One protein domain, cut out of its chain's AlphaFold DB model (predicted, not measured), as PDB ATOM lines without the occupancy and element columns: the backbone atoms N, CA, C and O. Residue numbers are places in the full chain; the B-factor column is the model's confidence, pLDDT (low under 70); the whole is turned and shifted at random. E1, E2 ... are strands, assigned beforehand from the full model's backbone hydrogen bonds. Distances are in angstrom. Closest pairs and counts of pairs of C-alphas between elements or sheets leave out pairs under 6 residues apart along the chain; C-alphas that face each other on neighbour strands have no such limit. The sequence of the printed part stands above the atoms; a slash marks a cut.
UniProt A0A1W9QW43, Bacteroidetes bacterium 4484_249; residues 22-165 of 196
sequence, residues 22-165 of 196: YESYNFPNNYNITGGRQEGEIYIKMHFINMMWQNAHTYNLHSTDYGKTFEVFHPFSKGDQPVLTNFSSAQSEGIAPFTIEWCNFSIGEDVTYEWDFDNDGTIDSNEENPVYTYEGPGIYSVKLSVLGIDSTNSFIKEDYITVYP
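This is residues 22 to 165 of the 196 residues of a protein of Bacteroidetes bacterium 4484_249 (UniProt A0A1W9QW43). Two lobes stand next to each other: in the larger one, the curled sheet of E7, E12, E11 and E9 and the small sheet of E6, E8 and E10 are partly face to face, like a loose sandwich. The thinner lobe is made of two separate slabs, the small sheet of E1, E2 and E3 and then the hairpin of E4 and E5, with E5 on the side toward E6. The printed part has 144 residues, no named helix and twelve named strands, E1 to E12 in that order along the chain; its class is all strand. The sheet order E7, E12, E11, E9 is mixed, E6, E8, E10 is antiparallel, and in E1, E2, E3 the pair E2 and E3 is antiparallel. The whole is only just compact, close to loose, with a radius of gyration of the C-alphas of 17.2 A and spans of 45 by 42 by 26 A.

Start in the largest sheet with E11, residues 138 to 147, and E12, residues 152 to 164, an antiparallel hairpin at 161 degrees; look for N 144 and O 155, 3.0 A apart. On the other side of E11 you find E9, residues 112 to 116, antiparallel at 164 degrees, with N 114 and O 145 at 2.9 A. Beside E12 runs E7, residues 93 to 95, parallel at 48 degrees, with N 164 and O 94 at 2.8 A. E7 and E9 are the edge strands of this twisted, curled sheet, whose strand lines turn by 60 degrees from edge to edge. Turn next to E8, residues 98 to 104, whose pairing is staggered. Its residues 98 to 101 pair with E10, residues 131 to 134, antiparallel at 141 degrees, with N 100 and O 132 at 2.8 A. Its residues 102 to 104 pair with E6, residues 87 to 89, antiparallel at 148 degrees, with N 88 and O 103 at 2.9 A. Between these two sheets, the closest C-alphas of E8 and E12 are those of Phe 98 and Val 163, 6.9 A apart, and those of E6 and E11 are Phe 87 and Leu 144, 7.5 A apart. Going outward from E6, the closest C-alpha of E5, residues 69 to 74, is that of Glu 71, 7.7 A from that of Ser 88. E5 forms an antiparallel hairpin at 155 degrees with E4, residues 57 to 62, where N 61 and O 70 are 2.9 A apart. E5 is near E3, residues 41 to 48, with 8 pairs of C-alphas within 10 A. E3 and E2, residues 31 to 38, are an antiparallel hairpin at 163 degrees, with N 34 and O 45 at 2.8 A. E1, residues 23 to 25, meets E2 only at a point, where C-alphas 24 and 34 face each other at 5.8 A.

Find C-alpha 152 at (6.724, -46.442, -23.297); from there E12, the longest strand, runs 33.7 A to C-alpha 164 at (38.753, -41.077, -32.301). E11 is 28.4 A long, E3 23.0 A, E2 22.4 A, E8 19.2 A, E5 16.1 A, E4 15.7 A, E9 13.5 A and E10 10.3 A. E1, E6 and E7 have three residues each; E1 begins at C-alpha 23, (33.280, -45.575, 6.683).

The C-alphas farthest apart are those of Asn 50 and Pro 165, 47.8 A. The printed part has no cut. The long links are E5 to E6, residues 75 to 86, and E9 to E10, residues 117 to 130. Mean pLDDT of the printed part is 71.1, and residues 22 to 81 are under 70.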
ATOM      1  N   TYR A  22      33.281 -49.855   6.862       34.66
ATOM      2  CA  TYR A  22      34.548 -49.198   7.211       34.66
ATOM      3  C   TYR A  22      34.402 -47.679   7.371       34.66
ATOM      4  O   TYR A  22      35.013 -47.121   8.278       34.66
ATOM      5  N   GLU A  23      33.546 -47.017   6.580       34.00
ATOM      6  CA  GLU A  23      33.280 -45.575   6.683       34.00
ATOM      7  C   GLU A  23      31.839 -45.235   6.252       34.00
ATOM      8  O   GLU A  23      31.278 -45.858   5.354       34.00
ATOM      9  N   SER A  24      31.220 -44.238   6.896       38.72
ATOM     10  CA  SER A  24      29.873 -43.751   6.560       38.72
ATOM     11  C   SER A  24      29.876 -42.235   6.378       38.72
ATOM     12  O   SER A  24      30.303 -41.522   7.291       38.72
ATOM     13  N   TYR A  25      29.334 -41.738   5.265       38.53
ATOM     14  CA  TYR A  25      29.111 -40.309   5.028       38.53
ATOM     15  C   TYR A  25      27.609 -40.024   4.923       38.53
ATOM     16  O   TYR A  25      26.964 -40.345   3.929       38.53
ATOM     17  N   ASN A  26      27.050 -39.412   5.969       39.69
ATOM     18  CA  ASN A  26      25.654 -38.978   5.986       39.69
ATOM     19  C   ASN A  26      25.546 -37.564   5.407       39.69
ATOM     20  O   ASN A  26      26.079 -36.615   5.988       39.69
ATOM     21  N   PHE A  27      24.822 -37.415   4.300       38.66
ATOM     22  CA  PHE A  27      24.405 -36.108   3.801       38.66
ATOM     23  C   PHE A  27      23.056 -35.742   4.435       38.66
ATOM     24  O   PHE A  27      22.144 -36.568   4.447       38.66
ATOM     25  N   PRO A  28      22.888 -34.535   5.002       37.22
ATOM     26  CA  PRO A  28      21.601 -34.142   5.541       37.22
ATOM     27  C   PRO A  28      20.612 -33.832   4.407       37.22
ATOM     28  O   PRO A  28      20.893 -33.013   3.534       37.22
ATOM     29  N   ASN A  29      19.427 -34.439   4.535       44.88
ATOM     30  CA  ASN A  29      18.186 -34.282   3.765       44.88
ATOM     31  C   ASN A  29      18.022 -35.206   2.535       44.88
ATOM     32  O   ASN A  29      18.503 -34.931   1.442       44.88
ATOM     33  N   ASN A  30      17.195 -36.240   2.750       48.72
ATOM     34  CA  ASN A  30      16.456 -37.082   1.788       48.72
ATOM     35  C   ASN A  30      17.116 -38.357   1.238       48.72
ATOM     36  O   ASN A  30      16.456 -39.124   0.537       48.72
ATOM     37  N   TYR A  31      18.356 -38.664   1.605       49.25
ATOM     38  CA  TYR A  31      18.953 -39.966   1.308       49.25
ATOM     39  C   TYR A  31      20.086 -40.297   2.286       49.25
ATOM     40  O   TYR A  31      20.752 -39.406   2.802       49.25
ATOM     41  N   ASN A  32      20.311 -41.588   2.519       54.41
ATOM     42  CA  ASN A  32      21.480 -42.122   3.210       54.41
ATOM     43  C   ASN A  32      22.299 -42.930   2.199       54.41
ATOM     44  O   ASN A  32      21.766 -43.838   1.562       54.41
ATOM     45  N   ILE A  33      23.588 -42.621   2.059       52.00
ATOM     46  CA  ILE A  33      24.528 -43.428   1.273       52.00
ATOM     47  C   ILE A  33      25.404 -44.186   2.258       52.00
ATOM     48  O   ILE A  33      26.033 -43.603   3.139       52.00
ATOM     49  N   THR A  34      25.439 -45.501   2.109       54.00
ATOM     50  CA  THR A  34      26.338 -46.387   2.847       54.00
ATOM     51  C   THR A  34      27.256 -47.075   1.853       54.00
ATOM     52  O   THR A  34      26.809 -47.487   0.787       54.00
ATOM     53  N   GLY A  35      28.541 -47.163   2.174       50.53
ATOM     54  CA  GLY A  35      29.538 -47.814   1.335       50.53
ATOM     55  C   GLY A  35      30.385 -48.767   2.164       50.53
ATOM     56  O   GLY A  35      30.565 -48.564   3.363       50.53
ATOM     57  N   GLY A  36      30.890 -49.825   1.544       49.16
ATOM     58  CA  GLY A  36      31.727 -50.800   2.229       49.16
ATOM     59  C   GLY A  36      32.512 -51.676   1.269       49.16
ATOM     60  O   GLY A  36      32.347 -51.598   0.052       49.16
ATOM     61  N   ARG A  37      33.371 -52.517   1.840       44.28
ATOM     62  CA  ARG A  37      34.154 -53.503   1.103       44.28
ATOM     63  C   ARG A  37      33.823 -54.889   1.643       44.28
ATOM     64  O   ARG A  37      33.929 -55.098   2.848       44.28
ATOM     65  N   GLN A  38      33.437 -55.810   0.769       41.72
ATOM     66  CA  GLN A  38      33.176 -57.210   1.114       41.72
ATOM     67  C   GLN A  38      33.965 -58.085   0.139       41.72
ATOM     68  O   GLN A  38      33.911 -57.866  -1.063       41.72
ATOM     69  N   GLU A  39      34.792 -58.995   0.665       45.81
ATOM     70  CA  GLU A  39      35.616 -59.934  -0.128       45.81
ATOM     71  C   GLU A  39      36.486 -59.298  -1.239       45.81
ATOM     72  O   GLU A  39      36.904 -59.956  -2.183       45.81
ATOM     73  N   GLY A  40      36.831 -58.013  -1.100       43.06
ATOM     74  CA  GLY A  40      37.638 -57.264  -2.071       43.06
ATOM     75  C   GLY A  40      36.824 -56.410  -3.046       43.06
ATOM     76  O   GLY A  40      37.379 -55.464  -3.612       43.06
ATOM     77  N   GLU A  41      35.519 -56.650  -3.152       37.38
ATOM     78  CA  GLU A  41      34.577 -55.872  -3.956       37.38
ATOM     79  C   GLU A  41      34.040 -54.659  -3.181       37.38
ATOM     80  O   GLU A  41      33.897 -54.682  -1.953       37.38
ATOM     81  N   ILE A  42      33.796 -53.561  -3.900       47.06
ATOM     82  CA  ILE A  42      33.267 -52.312  -3.342       47.06
ATOM     83  C   ILE A  42      31.760 -52.293  -3.553       47.06
ATOM     84  O   ILE A  42      31.288 -52.445  -4.676       47.06
ATOM     85  N   TYR A  43      31.021 -52.028  -2.482       43.09
ATOM     86  CA  TYR A  43      29.569 -51.951  -2.505       43.09
ATOM     87  C   TYR A  43      29.112 -50.565  -2.081       43.09
ATOM     88  O   TYR A  43      29.576 -50.023  -1.076       43.09
ATOM     89  N   ILE A  44      28.164 -50.013  -2.835       51.59
ATOM     90  CA  ILE A  44      27.475 -48.767  -2.512       51.59
ATOM     91  C   ILE A  44      25.993 -49.101  -2.373       51.59
ATOM     92  O   ILE A  44      25.373 -49.640  -3.285       51.59
ATOM     93  N   LYS A  45      25.416 -48.782  -1.217       48.97
ATOM     94  CA  LYS A  45      23.997 -48.952  -0.924       48.97
ATOM     95  C   LYS A  45      23.386 -47.599  -0.601       48.97
ATOM     96  O   LYS A  45      23.789 -46.935   0.355       48.97
ATOM     97  N   MET A  46      22.389 -47.216  -1.385       52.28
ATOM     98  CA  MET A  46      21.667 -45.956  -1.239       52.28
ATOM     99  C   MET A  46      20.269 -46.231  -0.678       52.28
ATOM    100  O   MET A  46      19.601 -47.176  -1.089       52.28
ATOM    101  N   HIS A  47      19.836 -45.428   0.291       48.44
ATOM    102  CA  HIS A  47      18.513 -45.505   0.906       48.44
ATOM    103  C   HIS A  47      17.850 -44.128   0.830       48.44
ATOM    104  O   HIS A  47      18.300 -43.188   1.478       48.44
ATOM    105  N   PHE A  48      16.777 -44.003   0.055       51.31
ATOM    106  CA  PHE A  48      16.066 -42.740  -0.169       51.31
ATOM    107  C   PHE A  48      14.941 -42.556   0.851       51.31
ATOM    108  O   PHE A  48      14.189 -43.491   1.115       51.31
ATOM    109  N   ILE A  49      14.808 -41.362   1.436       46.41
ATOM    110  CA  ILE A  49      13.771 -41.046   2.433       46.41
ATOM    111  C   ILE A  49      13.061 -39.761   2.003       46.41
ATOM    112  O   ILE A  49      13.715 -38.773   1.692       46.41
ATOM    113  N   ASN A  50      11.724 -39.735   2.036       40.78
ATOM    114  CA  ASN A  50      10.926 -38.518   1.808       40.78
ATOM    115  C   ASN A  50      11.146 -37.811   0.452       40.78
ATOM    116  O   ASN A  50      10.940 -36.602   0.337       40.78
ATOM    117  N   MET A  51      11.500 -38.543  -0.603       46.78
ATOM    118  CA  MET A  51      11.464 -37.984  -1.954       46.78
ATOM    119  C   MET A  51      10.007 -37.938  -2.417       46.78
ATOM    120  O   MET A  51       9.397 -38.965  -2.707       46.78
ATOM    121  N   MET A  52       9.412 -36.741  -2.427       38.69
ATOM    122  CA  MET A  52       8.127 -36.555  -3.090       38.69
ATOM    123  C   MET A  52       8.347 -36.716  -4.593       38.69
ATOM    124  O   MET A  52       9.014 -35.895  -5.215       38.69
ATOM    125  N   TRP A  53       7.807 -37.823  -5.105       46.28
ATOM    126  CA  TRP A  53       7.444 -38.138  -6.484       46.28
ATOM    127  C   TRP A  53       7.595 -36.940  -7.408       46.28
ATOM    128  O   TRP A  53       6.769 -36.056  -7.256       46.28
ATOM    129  N   GLN A  54       8.584 -36.901  -8.310       37.78
ATOM    130  CA  GLN A  54       8.418 -36.334  -9.664       37.78
ATOM    131  C   GLN A  54       9.574 -36.638 -10.627       37.78
ATOM    132  O   GLN A  54       9.313 -36.542 -11.812       37.78
ATOM    133  N   ASN A  55      10.783 -37.055 -10.224       39.28
ATOM    134  CA  ASN A  55      11.850 -37.326 -11.204       39.28
ATOM    135  C   ASN A  55      12.756 -38.495 -10.792       39.28
ATOM    136  O   ASN A  55      13.029 -38.684  -9.604       39.28
ATOM    137  N   ALA A  56      13.241 -39.258 -11.778       42.16
ATOM    138  CA  ALA A  56      14.440 -40.066 -11.597       42.16
ATOM    139  C   ALA A  56      15.611 -39.116 -11.313       42.16
ATOM    140  O   ALA A  56      15.714 -38.065 -11.949       42.16
ATOM    141  N   HIS A  57      16.465 -39.449 -10.345       45.31
ATOM    142  CA  HIS A  57      17.734 -38.749 -10.206       45.31
ATOM    143  C   HIS A  57      18.862 -39.689 -10.624       45.31
ATOM    144  O   HIS A  57      18.784 -40.910 -10.488       45.31
ATOM    145  N   THR A  58      19.895 -39.092 -11.196       42.25
ATOM    146  CA  THR A  58      21.158 -39.759 -11.473       42.25
ATOM    147  C   THR A  58      22.133 -39.266 -10.423       42.25
ATOM    148  O   THR A  58      22.367 -38.057 -10.313       42.25
ATOM    149  N   TYR A  59      22.695 -40.173  -9.629       46.91
ATOM    150  CA  TYR A  59      23.775 -39.826  -8.713       46.91
ATOM    151  C   TYR A  59      25.109 -40.267  -9.297       46.91
ATOM    152  O   TYR A  59      25.358 -41.457  -9.475       46.91
ATOM    153  N   ASN A  60      25.978 -39.288  -9.544       41.75
ATOM    154  CA  ASN A  60      27.374 -39.528  -9.878       41.75
ATOM    155  C   ASN A  60      28.163 -39.737  -8.584       41.75
ATOM    156  O   ASN A  60      28.363 -38.801  -7.806       41.75
ATOM    157  N   LEU A  61      28.610 -40.965  -8.346       47.00
ATOM    158  CA  LEU A  61      29.509 -41.297  -7.247       47.00
ATOM    159  C   LEU A  61      30.938 -41.356  -7.786       47.00
ATOM    160  O   LEU A  61      31.283 -42.242  -8.565       47.00
ATOM    161  N   HIS A  62      31.773 -40.402  -7.376       40.00
ATOM    162  CA  HIS A  62      33.189 -40.374  -7.735       40.00
ATOM    163  C   HIS A  62      33.996 -41.151  -6.686       40.00
ATOM    164  O   HIS A  62      34.036 -40.752  -5.520       40.00
ATOM    165  N   SER A  63      34.647 -42.250  -7.076       42.38
ATOM    166  CA  SER A  63      35.596 -42.955  -6.205       42.38
ATOM    167  C   SER A  63      36.997 -42.361  -6.369       42.38
ATOM    168  O   SER A  63      37.617 -42.508  -7.420       42.38
ATOM    169  N   THR A  64      37.514 -41.700  -5.329       40.22
ATOM    170  CA  THR A  64      38.850 -41.071  -5.351       40.22
ATOM    171  C   THR A  64      40.002 -42.076  -5.383       40.22
ATOM    172  O   THR A  64      41.085 -41.727  -5.836       40.22
ATOM    173  N   ASP A  65      39.771 -43.317  -4.946       38.28
ATOM    174  CA  ASP A  65      40.808 -44.358  -4.885       38.28
ATOM    175  C   ASP A  65      40.992 -45.124  -6.205       38.28
ATOM    176  O   ASP A  65      41.999 -45.809  -6.378       38.28
ATOM    177  N   TYR A  66      40.046 -45.019  -7.147       43.62
ATOM    178  CA  TYR A  66      40.073 -45.804  -8.391       43.62
ATOM    179  C   TYR A  66      39.818 -44.986  -9.661       43.62
ATOM    180  O   TYR A  66      39.839 -45.561 -10.748       43.62
ATOM    181  N   GLY A  67      39.557 -43.678  -9.554       37.03
ATOM    182  CA  GLY A  67      39.297 -42.808 -10.710       37.03
ATOM    183  C   GLY A  67      38.050 -43.188 -11.520       37.03
ATOM    184  O   GLY A  67      37.879 -42.707 -12.633       37.03
ATOM    185  N   LYS A  68      37.191 -44.065 -10.984       40.34
ATOM    186  CA  LYS A  68      35.963 -44.529 -11.638       40.34
ATOM    187  C   LYS A  68      34.758 -43.766 -11.098       40.34
ATOM    188  O   LYS A  68      34.585 -43.634  -9.882       40.34
ATOM    189  N   THR A  69      33.919 -43.290 -12.009       42.84
ATOM    190  CA  THR A  69      32.589 -42.755 -11.719       42.84
ATOM    191  C   THR A  69      31.566 -43.879 -11.812       42.84
ATOM    192  O   THR A  69      31.506 -44.574 -12.822       42.84
ATOM    193  N   PHE A  70      30.767 -44.059 -10.765       46.62
ATOM    194  CA  PHE A  70      29.625 -44.967 -10.775       46.62
ATOM    195  C   PHE A  70      28.349 -44.146 -10.927       46.62
ATOM    196  O   PHE A  70      28.121 -43.204 -10.162       46.62
ATOM    197  N   GLU A  71      27.526 -44.506 -11.905       46.19
ATOM    198  CA  GLU A  71      26.212 -43.912 -12.115       46.19
ATOM    199  C   GLU A  71      25.173 -44.773 -11.393       46.19
ATOM    200  O   GLU A  71      24.965 -45.932 -11.747       46.19
ATOM    201  N   VAL A  72      24.550 -44.234 -10.341       47.72
ATOM    202  CA  VAL A  72      23.470 -44.941  -9.639       47.72
ATOM    203  C   VAL A  72      22.138 -44.312 -10.002       47.72
ATOM    204  O   VAL A  72      21.871 -43.150  -9.683       47.72
ATOM    205  N   PHE A  73      21.298 -45.116 -10.646       45.69
ATOM    206  CA  PHE A  73      19.928 -44.783 -11.001       45.69
ATOM    207  C   PHE A  73      18.961 -45.419 -10.013       45.69
ATOM    208  O   PHE A  73      19.054 -46.604  -9.696       45.69
ATOM    209  N   HIS A  74      18.035 -44.617  -9.507       48.44
ATOM    210  CA  HIS A  74      17.021 -45.056  -8.557       48.44
ATOM    211  C   HIS A  74      15.649 -44.592  -9.069       48.44
ATOM    212  O   HIS A  74      15.227 -43.447  -8.873       48.44
ATOM    213  N   PRO A  75      14.941 -45.472  -9.778       46.03
ATOM    214  CA  PRO A  75      13.622 -45.157 -10.296       46.03
ATOM    215  C   PRO A  75      12.591 -45.104  -9.163       46.03
ATOM    216  O   PRO A  75      12.538 -45.987  -8.308       46.03
ATOM    217  N   PHE A  76      11.733 -44.083  -9.173       48.91
ATOM    218  CA  PHE A  76      10.506 -44.063  -8.377       48.91
ATOM    219  C   PHE A  76       9.324 -44.337  -9.311       48.91
ATOM    220  O   PHE A  76       8.999 -43.482 -10.134       48.91
ATOM    221  N   SER A  77       8.659 -45.491  -9.191       43.22
ATOM    222  CA  SER A  77       7.407 -45.757  -9.910       43.22
ATOM    223  C   SER A  77       6.194 -45.433  -9.025       43.22
ATOM    224  O   SER A  77       6.133 -45.821  -7.858       43.22
ATOM    225  N   LYS A  78       5.227 -44.670  -9.557       39.53
ATOM    226  CA  LYS A  78       3.943 -44.362  -8.900       39.53
ATOM    227  C   LYS A  78       2.814 -45.120  -9.607       39.53
ATOM    228  O   LYS A  78       2.443 -44.722 -10.704       39.53
ATOM    229  N   GLY A  79       2.204 -46.106  -8.944       50.56
ATOM    230  CA  GLY A  79       1.021 -46.830  -9.452       50.56
ATOM    231  C   GLY A  79       1.341 -47.981 -10.416       50.56
ATOM    232  O   GLY A  79       2.507 -48.360 -10.525       50.56
ATOM    233  N   ASP A  80       0.301 -48.545 -11.055       51.19
ATOM    234  CA  ASP A  80       0.405 -49.628 -12.054       51.19
ATOM    235  C   ASP A  80       1.452 -49.240 -13.118       51.19
ATOM    236  O   ASP A  80       1.424 -48.139 -13.665       51.19
ATOM    237  N   GLN A  81       2.467 -50.090 -13.266       57.56
ATOM    238  CA  GLN A  81       3.882 -49.696 -13.327       57.56
ATOM    239  C   GLN A  81       4.271 -48.875 -14.578       57.56
ATOM    240  O   GLN A  81       4.276 -49.426 -15.679       57.56
ATOM    241  N   PRO A  82       4.686 -47.595 -14.451       70.56
ATOM    242  CA  PRO A  82       5.313 -46.882 -15.559       70.56
ATOM    243  C   PRO A  82       6.683 -47.489 -15.874       70.56
ATOM    244  O   PRO A  82       7.524 -47.629 -14.983       70.56
ATOM    245  N   VAL A  83       6.913 -47.801 -17.149       76.81
ATOM    246  CA  VAL A  83       8.238 -48.170 -17.647       76.81
ATOM    247  C   VAL A  83       9.202 -47.002 -17.436       76.81
ATOM    248  O   VAL A  83       8.865 -45.843 -17.689       76.81
ATOM    249  N   LEU A  84      10.408 -47.297 -16.962       79.81
ATOM    250  CA  LEU A  84      11.483 -46.330 -16.771       79.81
ATOM    251  C   LEU A  84      12.727 -46.813 -17.494       79.81
ATOM    252  O   LEU A  84      13.129 -47.961 -17.340       79.81
ATOM    253  N   THR A  85      13.340 -45.919 -18.257       79.81
ATOM    254  CA  THR A  85      14.484 -46.246 -19.101       79.81
ATOM    255  C   THR A  85      15.763 -45.730 -18.486       79.81
ATOM    256  O   THR A  85      15.849 -44.553 -18.134       79.81
ATOM    257  N   ASN A  86      16.765 -46.596 -18.393       81.12
ATOM    258  CA  ASN A  86      18.123 -46.185 -18.090       81.12
ATOM    259  C   ASN A  86      19.152 -47.204 -18.586       81.12
ATOM    260  O   ASN A  86      18.854 -48.392 -18.725       81.12
ATOM    261  N   PHE A  87      20.374 -46.733 -18.817       82.06
ATOM    262  CA  PHE A  87      21.492 -47.545 -19.273       82.06
ATOM    263  C   PHE A  87      22.840 -46.887 -18.970       82.06
ATOM    264  O   PHE A  87      22.911 -45.689 -18.694       82.06
ATOM    265  N   SER A  88      23.927 -47.646 -19.075       83.19
ATOM    266  CA  SER A  88      25.292 -47.112 -19.072       83.19
ATOM    267  C   SER A  88      26.244 -47.980 -19.888       83.19
ATOM    268  O   SER A  88      25.960 -49.146 -20.156       83.19
ATOM    269  N   SER A  89      27.430 -47.447 -20.156       79.69
ATOM    270  CA  SER A  89      28.598 -48.196 -20.613       79.69
ATOM    271  C   SER A  89      29.753 -48.058 -19.613       79.69
ATOM    272  O   SER A  89      29.816 -47.107 -18.830       79.69
ATOM    273  N   ALA A  90      30.688 -49.012 -19.625       75.81
ATOM    274  CA  ALA A  90      31.913 -48.919 -18.822       75.81
ATOM    275  C   ALA A  90      32.965 -47.977 -19.437       75.81
ATOM    276  O   ALA A  90      33.884 -47.539 -18.742       75.81
ATOM    277  N   GLN A  91      32.849 -47.700 -20.736       81.06
ATOM    278  CA  GLN A  91      33.738 -46.835 -21.501       81.06
ATOM    279  C   GLN A  91      32.900 -45.831 -22.292       81.06
ATOM    280  O   GLN A  91      31.863 -46.196 -22.848       81.06
ATOM    281  N   SER A  92      33.353 -44.583 -22.344       86.50
ATOM    282  CA  SER A  92      32.708 -43.497 -23.093       86.50
ATOM    283  C   SER A  92      33.605 -42.919 -24.185       86.50
ATOM    284  O   SER A  92      33.197 -42.011 -24.900       86.50
ATOM    285  N   GLU A  93      34.833 -43.418 -24.320       87.81
ATOM    286  CA  GLU A  93      35.776 -42.940 -25.323       87.81
ATOM    287  C   GLU A  93      36.728 -44.043 -25.795       87.81
ATOM    288  O   GLU A  93      37.103 -44.928 -25.018       87.81
ATOM    289  N   GLY A  94      37.124 -43.987 -27.066       87.06
ATOM    290  CA  GLY A  94      37.999 -44.987 -27.677       87.06
ATOM    291  C   GLY A  94      38.401 -44.648 -29.110       87.06
ATOM    292  O   GLY A  94      38.002 -43.625 -29.651       87.06
ATOM    293  N   ILE A  95      39.229 -45.490 -29.730       90.25
ATOM    294  CA  ILE A  95      39.683 -45.316 -31.120       90.25
ATOM    295  C   ILE A  95      38.898 -46.277 -32.017       90.25
ATOM    296  O   ILE A  95      38.750 -47.443 -31.663       90.25
ATOM    297  N   ALA A  96      38.433 -45.802 -33.173       92.25
ATOM    298  CA  ALA A  96      37.709 -46.607 -34.151       92.25
ATOM    299  C   ALA A  96      38.576 -47.756 -34.731       92.25
ATOM    300  O   ALA A  96      39.751 -47.533 -35.040       92.25
ATOM    301  N   PRO A  97      38.013 -48.960 -34.959       95.62
ATOM    302  CA  PRO A  97      36.674 -49.373 -34.540       95.62
ATOM    303  C   PRO A  97      36.607 -49.548 -33.017       95.62
ATOM    304  O   PRO A  97      37.476 -50.187 -32.418       95.62
ATOM    305  N   PHE A  98      35.571 -48.983 -32.393       94.69
ATOM    306  CA  PHE A  98      35.419 -48.964 -30.939       94.69
ATOM    307  C   PHE A  98      34.189 -49.759 -30.499       94.69
ATOM    308  O   PHE A  98      33.056 -49.340 -30.723       94.69
ATOM    309  N   THR A  99      34.421 -50.916 -29.876       96.25
ATOM    310  CA  THR A  99      33.364 -51.818 -29.400       96.25
ATOM    311  C   THR A  99      33.043 -51.574 -27.928       96.25
ATOM    312  O   THR A  99      33.943 -51.579 -27.089       96.25
ATOM    313  N   ILE A 100      31.756 -51.422 -27.616       91.56
ATOM    314  CA  ILE A 100      31.229 -51.186 -26.271       91.56
ATOM    315  C   ILE A 100      30.196 -52.260 -25.921       91.56
ATOM    316  O   ILE A 100      29.304 -52.567 -26.713       91.56
ATOM    317  N   GLU A 101      30.301 -52.795 -24.706       88.69
ATOM    318  CA  GLU A 101      29.256 -53.601 -24.069       88.69
ATOM    319  C   GLU A 101      28.329 -52.683 -23.256       88.69
ATOM    320  O   GLU A 101      28.795 -51.885 -22.430       88.69
ATOM    321  N   TRP A 102      27.023 -52.789 -23.492       89.00
ATOM    322  CA  TRP A 102      26.009 -51.931 -22.882       89.00
ATOM    323  C   TRP A 102      25.288 -52.626 -21.733       89.00
ATOM    324  O   TRP A 102      24.887 -53.783 -21.843       89.00
ATOM    325  N   CYS A 103      25.071 -51.884 -20.647       82.88
ATOM    326  CA  CYS A 103      24.321 -52.347 -19.486       82.88
ATOM    327  C   CYS A 103      22.974 -51.627 -19.402       82.88
ATOM    328  O   CYS A 103      22.918 -50.396 -19.308       82.88
ATOM    329  N   ASN A 104      21.895 -52.397 -19.371       82.50
ATOM    330  CA  ASN A 104      20.544 -51.920 -19.139       82.50
ATOM    331  C   ASN A 104      20.242 -51.813 -17.639       82.50
ATOM    332  O   ASN A 104      20.508 -52.731 -16.866       82.50
ATOM    333  N   PHE A 105      19.651 -50.691 -17.236       79.69
ATOM    334  CA  PHE A 105      19.161 -50.444 -15.876       79.69
ATOM    335  C   PHE A 105      17.699 -49.986 -15.870       79.69
ATOM    336  O   PHE A 105      17.250 -49.281 -14.962       79.69
ATOM    337  N   SER A 106      16.970 -50.342 -16.919       82.06
ATOM    338  CA  SER A 106      15.569 -49.997 -17.094       82.06
ATOM    339  C   SER A 106      14.690 -50.858 -16.193       82.06
ATOM    340  O   SER A 106      15.048 -51.972 -15.817       82.06
ATOM    341  N   ILE A 107      13.521 -50.335 -15.840       79.81
ATOM    342  CA  ILE A 107      12.528 -51.037 -15.031       79.81
ATOM    343  C   ILE A 107      11.207 -51.074 -15.783       79.81
ATOM    344  O   ILE A 107      10.698 -50.043 -16.217       79.81
ATOM    345  N   GLY A 108      10.640 -52.269 -15.884       77.50
ATOM    346  CA  GLY A 108       9.324 -52.532 -16.446       77.50
ATOM    347  C   GLY A 108       9.042 -54.034 -16.458       77.50
ATOM    348  O   GLY A 108       9.958 -54.839 -16.305       77.50
ATOM    349  N   GLU A 109       7.772 -54.402 -16.596       79.75
ATOM    350  CA  GLU A 109       7.322 -55.792 -16.735       79.75
ATOM    351  C   GLU A 109       6.990 -56.068 -18.206       79.75
ATOM    352  O   GLU A 109       6.425 -55.194 -18.868       79.75
ATOM    353  N   ASP A 110       7.371 -57.249 -18.708       85.62
ATOM    354  CA  ASP A 110       7.166 -57.681 -20.101       85.62
ATOM    355  C   ASP A 110       7.536 -56.603 -21.136       85.62
ATOM    356  O   ASP A 110       6.751 -56.248 -22.019       85.62
ATOM    357  N   VAL A 111       8.744 -56.051 -20.994       90.44
ATOM    358  CA  VAL A 111       9.240 -54.964 -21.842       90.44
ATOM    359  C   VAL A 111      10.108 -55.452 -22.995       90.44
ATOM    360  O   VAL A 111      10.777 -56.481 -22.914       90.44
ATOM    361  N   THR A 112      10.150 -54.652 -24.055       95.44
ATOM    362  CA  THR A 112      11.129 -54.757 -25.141       95.44
ATOM    363  C   THR A 112      12.007 -53.513 -25.204       95.44
ATOM    364  O   THR A 112      11.607 -52.435 -24.756       95.44
ATOM    365  N   TYR A 113      13.192 -53.665 -25.791       97.19
ATOM    366  CA  TYR A 113      14.206 -52.620 -25.894       97.19
ATOM    367  C   TYR A 113      14.383 -52.191 -27.345       97.19
ATOM    368  O   TYR A 113      14.318 -53.014 -28.257       97.19
ATOM    369  N   GLU A 114      14.621 -50.907 -27.553       98.44
ATOM    370  CA  GLU A 114      14.984 -50.319 -28.836       98.44
ATOM    371  C   GLU A 114      16.178 -49.394 -28.602       98.44
ATOM    372  O   GLU A 114      16.032 -48.305 -28.037       98.44
ATOM    373  N   TRP A 115      17.360 -49.875 -28.983       98.50
ATOM    374  CA  TRP A 115      18.615 -49.134 -28.925       98.50
ATOM    375  C   TRP A 115      18.881 -48.433 -30.248       98.50
ATOM    376  O   TRP A 115      18.739 -49.039 -31.309       98.50
ATOM    377  N   ASP A 116      19.303 -47.185 -30.147       98.62
ATOM    378  CA  ASP A 116      19.735 -46.327 -31.244       98.62
ATOM    379  C   ASP A 116      21.036 -45.654 -30.764       98.62
ATOM    380  O   ASP A 116      21.027 -44.822 -29.845       98.62
ATOM    381  N   PHE A 117      22.177 -46.151 -31.253       98.38
ATOM    382  CA  PHE A 117      23.505 -45.846 -30.710       98.38
ATOM    383  C   PHE A 117      24.131 -44.578 -31.275       98.38
ATOM    384  O   PHE A 117      25.139 -44.119 -30.725       98.38
ATOM    385  N   ASP A 118      23.554 -44.023 -32.336       97.31
ATOM    386  CA  ASP A 118      23.932 -42.745 -32.932       97.31
ATOM    387  C   ASP A 118      22.782 -41.717 -32.957       97.31
ATOM    388  O   ASP A 118      22.988 -40.569 -33.364       97.31
ATOM    389  N   ASN A 119      21.610 -42.087 -32.429       97.25
ATOM    390  CA  ASN A 119      20.398 -41.277 -32.329       97.25
ATOM    391  C   ASN A 119      19.937 -40.747 -33.699       97.25
ATOM    392  O   ASN A 119      19.430 -39.621 -33.800       97.25
ATOM    393  N   ASP A 120      20.118 -41.545 -34.757       97.44
ATOM    394  CA  ASP A 120      19.729 -41.200 -36.127       97.44
ATOM    395  C   ASP A 120      18.247 -41.511 -36.438       97.44
ATOM    396  O   ASP A 120      17.701 -41.070 -37.459       97.44
ATOM    397  N   GLY A 121      17.561 -42.195 -35.515       96.81
ATOM    398  CA  GLY A 121      16.172 -42.630 -35.631       96.81
ATOM    399  C   GLY A 121      15.999 -44.066 -36.138       96.81
ATOM    400  O   GLY A 121      14.857 -44.526 -36.250       96.81
ATOM    401  N   THR A 122      17.089 -44.767 -36.439       98.06
ATOM    402  CA  THR A 122      17.135 -46.183 -36.808       98.06
ATOM    403  C   THR A 122      17.436 -47.024 -35.573       98.06
ATOM    404  O   THR A 122      18.281 -46.692 -34.756       98.06
ATOM    405  N   ILE A 123      16.730 -48.145 -35.420       98.50
ATOM    406  CA  ILE A 123      16.993 -49.068 -34.312       98.50
ATOM    407  C   ILE A 123      18.122 -50.020 -34.700       98.50
ATOM    408  O   ILE A 123      17.982 -50.799 -35.646       98.50
ATOM    409  N   ASP A 124      19.203 -49.986 -33.929       98.56
ATOM    410  CA  ASP A 124      20.385 -50.830 -34.098       98.56
ATOM    411  C   ASP A 124      20.250 -52.184 -33.396       98.56
ATOM    412  O   ASP A 124      20.788 -53.191 -33.861       98.56
ATOM    413  N   SER A 125      19.558 -52.229 -32.251       98.44
ATOM    414  CA  SER A 125      19.406 -53.460 -31.471       98.44
ATOM    415  C   SER A 125      18.127 -53.506 -30.639       98.44
ATOM    416  O   SER A 125      17.636 -52.492 -30.144       98.44
ATOM    417  N   ASN A 126      17.623 -54.725 -30.438       98.31
ATOM    418  CA  ASN A 126      16.525 -55.034 -29.520       98.31
ATOM    419  C   ASN A 126      16.952 -55.910 -28.330       98.31
ATOM    420  O   ASN A 126      16.106 -56.368 -27.561       98.31
ATOM    421  N   GLU A 127      18.250 -56.186 -28.188       97.44
ATOM    422  CA  GLU A 127      18.774 -56.962 -27.065       97.44
ATOM    423  C   GLU A 127      18.707 -56.154 -25.762       97.44
ATOM    424  O   GLU A 127      18.787 -54.927 -25.766       97.44
ATOM    425  N   GLU A 128      18.581 -56.837 -24.624       92.25
ATOM    426  CA  GLU A 128      18.582 -56.166 -23.321       92.25
ATOM    427  C   GLU A 128      19.939 -55.509 -23.036       92.25
ATOM    428  O   GLU A 128      19.981 -54.323 -22.731       92.25
ATOM    429  N   ASN A 129      21.041 -56.250 -23.204       90.69
ATOM    430  CA  ASN A 129      22.418 -55.793 -22.981       90.69
ATOM    431  C   ASN A 129      23.263 -56.023 -24.252       90.69
ATOM    432  O   ASN A 129      23.963 -57.034 -24.340       90.69
ATOM    433  N   PRO A 130      23.143 -55.154 -25.269       96.50
ATOM    434  CA  PRO A 130      23.792 -55.337 -26.566       96.50
ATOM    435  C   PRO A 130      25.300 -55.058 -26.536       96.50
ATOM    436  O   PRO A 130      25.820 -54.339 -25.681       96.50
ATOM    437  N   VAL A 131      25.992 -55.561 -27.557       95.81
ATOM    438  CA  VAL A 131      27.354 -55.144 -27.915       95.81
ATOM    439  C   VAL A 131      27.287 -54.362 -29.222       95.81
ATOM    440  O   VAL A 131      26.714 -54.851 -30.195       95.81
ATOM    441  N   TYR A 132      27.876 -53.167 -29.259       97.75
ATOM    442  CA  TYR A 132      27.864 -52.304 -30.443       97.75
ATOM    443  C   TYR A 132      29.262 -51.793 -30.786       97.75
ATOM    444  O   TYR A 132      30.049 -51.491 -29.888       97.75
ATOM    445  N   THR A 133      29.565 -51.686 -32.081       98.12
ATOM    446  CA  THR A 133      30.852 -51.193 -32.584       98.12
ATOM    447  C   THR A 133      30.652 -49.916 -33.382       98.12
ATOM    448  O   THR A 133      30.004 -49.921 -34.424       98.12
ATOM    449  N   TYR A 134      31.288 -48.841 -32.927       97.19
ATOM    450  CA  TYR A 134      31.406 -47.601 -33.677       97.19
ATOM    451  C   TYR A 134      32.557 -47.720 -34.680       97.19
ATOM    452  O   TYR A 134      33.731 -47.754 -34.303       97.19
ATOM    453  N   GLU A 135      32.221 -47.813 -35.967       95.88
ATOM    454  CA  GLU A 135      33.192 -48.026 -37.053       95.88
ATOM    455  C   GLU A 135      33.976 -46.760 -37.432       95.88
ATOM    456  O   GLU A 135      35.070 -46.841 -37.997       95.88
ATOM    457  N   GLY A 136      33.419 -45.582 -37.146       93.06
ATOM    458  CA  GLY A 136      33.983 -44.287 -37.513       93.06
ATOM    459  C   GLY A 136      34.274 -43.399 -36.304       93.06
ATOM    460  O   GLY A 136      33.704 -43.606 -35.234       93.06
ATOM    461  N   PRO A 137      35.168 -42.407 -36.458       93.75
ATOM    462  CA  PRO A 137      35.300 -41.343 -35.476       93.75
ATOM    463  C   PRO A 137      34.040 -40.469 -35.446       93.75
ATOM    464  O   PRO A 137      33.419 -40.241 -36.485       93.75
ATOM    465  N   GLY A 138      33.700 -39.947 -34.271       93.69
ATOM    466  CA  GLY A 138      32.519 -39.112 -34.069       93.69
ATOM    467  C   GLY A 138      32.156 -38.938 -32.597       93.69
ATOM    468  O   GLY A 138      32.699 -39.616 -31.725       93.69
ATOM    469  N   ILE A 139      31.242 -38.009 -32.330       94.00
ATOM    470  CA  ILE A 139      30.563 -37.875 -31.039       94.00
ATOM    471  C   ILE A 139      29.142 -38.394 -31.234       94.00
ATOM    472  O   ILE A 139      28.444 -37.949 -32.144       94.00
ATOM    473  N   TYR A 140      28.736 -39.346 -30.399       94.88
ATOM    474  CA  TYR A 140      27.473 -40.059 -30.542       94.88
ATOM    475  C   TYR A 140      26.591 -39.855 -29.313       94.88
ATOM    476  O   TYR A 140      27.001 -40.120 -28.176       94.88
ATOM    477  N   SER A 141      25.357 -39.417 -29.558       93.62
ATOM    478  CA  SER A 141      24.271 -39.481 -28.583       93.62
ATOM    479  C   SER A 141      23.655 -40.872 -28.622       93.62
ATOM    480  O   SER A 141      23.408 -41.407 -29.696       93.62
ATOM    481  N   VAL A 142      23.376 -41.451 -27.458       95.50
ATOM    482  CA  VAL A 142      22.802 -42.800 -27.366       95.50
ATOM    483  C   VAL A 142      21.402 -42.717 -26.802       95.50
ATOM    484  O   VAL A 142      21.174 -42.054 -25.785       95.50
ATOM    485  N   LYS A 143      20.468 -43.413 -27.440       95.31
ATOM    486  CA  LYS A 143      19.077 -43.494 -27.027       95.31
ATOM    487  C   LYS A 143      18.682 -44.939 -26.767       95.31
ATOM    488  O   LYS A 143      18.912 -45.833 -27.574       95.31
ATOM    489  N   LEU A 144      17.998 -45.136 -25.650       94.94
ATOM    490  CA  LEU A 144      17.246 -46.350 -25.376       94.94
ATOM    491  C   LEU A 144      15.770 -45.983 -25.262       94.94
ATOM    492  O   LEU A 144      15.417 -45.016 -24.580       94.94
ATOM    493  N   SER A 145      14.911 -46.763 -25.905       95.38
ATOM    494  CA  SER A 145      13.469 -46.761 -25.668       95.38
ATOM    495  C   SER A 145      13.048 -48.114 -25.108       95.38
ATOM    496  O   SER A 145      13.447 -49.161 -25.612       95.38
ATOM    497  N   VAL A 146      12.253 -48.094 -24.043       93.38
ATOM    498  CA  VAL A 146      11.713 -49.290 -23.399       93.38
ATOM    499  C   VAL A 146      10.206 -49.263 -23.548       93.38
ATOM    500  O   VAL A 146       9.533 -48.316 -23.126       93.38
ATOM    501  N   LEU A 147       9.683 -50.302 -24.186       92.62
ATOM    502  CA  LEU A 147       8.281 -50.432 -24.538       92.62
ATOM    503  C   LEU A 147       7.676 -51.516 -23.657       92.62
ATOM    504  O   LEU A 147       8.039 -52.681 -23.772       92.62
ATOM    505  N   GLY A 148       6.776 -51.123 -22.767       87.38
ATOM    506  CA  GLY A 148       5.888 -52.033 -22.057       87.38
ATOM    507  C   GLY A 148       4.516 -52.081 -22.719       87.38
ATOM    508  O   GLY A 148       4.225 -51.341 -23.659       87.38
ATOM    509  N   ILE A 149       3.649 -52.938 -22.186       82.81
ATOM    510  CA  ILE A 149       2.319 -53.205 -22.748       82.81
ATOM    511  C   ILE A 149       1.431 -51.955 -22.864       82.81
ATOM    512  O   ILE A 149       0.794 -51.749 -23.894       82.81
ATOM    513  N   ASP A 150       1.441 -51.102 -21.836       79.69
ATOM    514  CA  ASP A 150       0.577 -49.916 -21.733       79.69
ATOM    515  C   ASP A 150       1.369 -48.604 -21.615       79.69
ATOM    516  O   ASP A 150       0.790 -47.520 -21.501       79.69
ATOM    517  N   SER A 151       2.703 -48.674 -21.604       82.69
ATOM    518  CA  SER A 151       3.546 -47.485 -21.492       82.69
ATOM    519  C   SER A 151       4.877 -47.647 -22.205       82.69
ATOM    520  O   SER A 151       5.450 -48.730 -22.264       82.69
ATOM    521  N   THR A 152       5.390 -46.533 -22.710       87.31
ATOM    522  CA  THR A 152       6.724 -46.442 -23.297       87.31
ATOM    523  C   THR A 152       7.476 -45.327 -22.598       87.31
ATOM    524  O   THR A 152       6.910 -44.274 -22.287       87.31
ATOM    525  N   ASN A 153       8.763 -45.544 -22.374       86.38
ATOM    526  CA  ASN A 153       9.673 -44.515 -21.915       86.38
ATOM    527  C   ASN A 153      10.933 -44.534 -22.778       86.38
ATOM    528  O   ASN A 153      11.289 -45.564 -23.336       86.38
ATOM    529  N   SER A 154      11.586 -43.386 -22.914       86.94
ATOM    530  CA  SER A 154      12.844 -43.282 -23.646       86.94
ATOM    531  C   SER A 154      13.787 -42.349 -22.915       86.94
ATOM    532  O   SER A 154      13.346 -41.332 -22.369       86.94
ATOM    533  N   PHE A 155      15.074 -42.661 -22.956       84.94
ATOM    534  CA  PHE A 155      16.123 -41.843 -22.373       84.94
ATOM    535  C   PHE A 155      17.270 -41.675 -23.366       84.94
ATOM    536  O   PHE A 155      17.659 -42.636 -24.027       84.94
ATOM    537  N   ILE A 156      17.777 -40.446 -23.474       88.00
ATOM    538  CA  ILE A 156      18.879 -40.075 -24.364       88.00
ATOM    539  C   ILE A 156      20.018 -39.542 -23.503       88.00
ATOM    540  O   ILE A 156      19.798 -38.675 -22.650       88.00
ATOM    541  N   LYS A 157      21.227 -40.043 -23.744       84.12
ATOM    542  CA  LYS A 157      22.467 -39.434 -23.264       84.12
ATOM    543  C   LYS A 157      23.127 -38.722 -24.437       84.12
ATOM    544  O   LYS A 157      23.639 -39.378 -25.341       84.12
ATOM    545  N   GLU A 158      23.057 -37.395 -24.419       87.25
ATOM    546  CA  GLU A 158      23.645 -36.549 -25.459       87.25
ATOM    547  C   GLU A 158      25.173 -36.558 -25.372       87.25
ATOM    548  O   GLU A 158      25.713 -36.541 -24.261       87.25
ATOM    549  N   ASP A 159      25.847 -36.581 -26.525       87.94
ATOM    550  CA  ASP A 159      27.313 -36.548 -26.650       87.94
ATOM    551  C   ASP A 159      28.026 -37.573 -25.739       87.94
ATOM    552  O   ASP A 159      29.057 -37.292 -25.123       87.94
ATOM    553  N   TYR A 160      27.438 -38.766 -25.591       88.12
ATOM    554  CA  TYR A 160      27.835 -39.730 -24.565       88.12
ATOM    555  C   TYR A 160      29.088 -40.526 -24.928       88.12
ATOM    556  O   TYR A 160      29.889 -40.825 -24.040       88.12
ATOM    557  N   ILE A 161      29.260 -40.876 -26.206       93.31
ATOM    558  CA  ILE A 161      30.408 -41.645 -26.694       93.31
ATOM    559  C   ILE A 161      31.256 -40.780 -27.621       93.31
ATOM    560  O   ILE A 161      30.744 -40.204 -28.575       93.31
ATOM    561  N   THR A 162      32.563 -40.730 -27.374       92.44
ATOM    562  CA  THR A 162      33.540 -40.066 -28.248       92.44
ATOM    563  C   THR A 162      34.470 -41.086 -28.897       92.44
ATOM    564  O   THR A 162      35.203 -41.802 -28.218       92.44
ATOM    565  N   VAL A 163      34.489 -41.140 -30.224       93.62
ATOM    566  CA  VAL A 163      35.315 -42.078 -30.988       93.62
ATOM    567  C   VAL A 163      36.350 -41.323 -31.802       93.62
ATOM    568  O   VAL A 163      36.028 -40.426 -32.575       93.62
ATOM    569  N   TYR A 164      37.610 -41.707 -31.652       87.94
ATOM    570  CA  TYR A 164      38.753 -41.077 -32.301       87.94
ATOM    571  C   TYR A 164      39.206 -41.852 -33.549       87.94
ATOM    572  O   TYR A 164      39.038 -43.072 -33.613       87.94
ATOM    573  N   PRO A 165      39.812 -41.187 -34.550       85.75
ATOM    574  CA  PRO A 165      40.251 -41.846 -35.777       85.75
ATOM    575  C   PRO A 165      41.467 -42.758 -35.556       85.75
ATOM    576  O   PRO A 165      42.349 -42.460 -34.746       85.75
TER     577      PRO A 165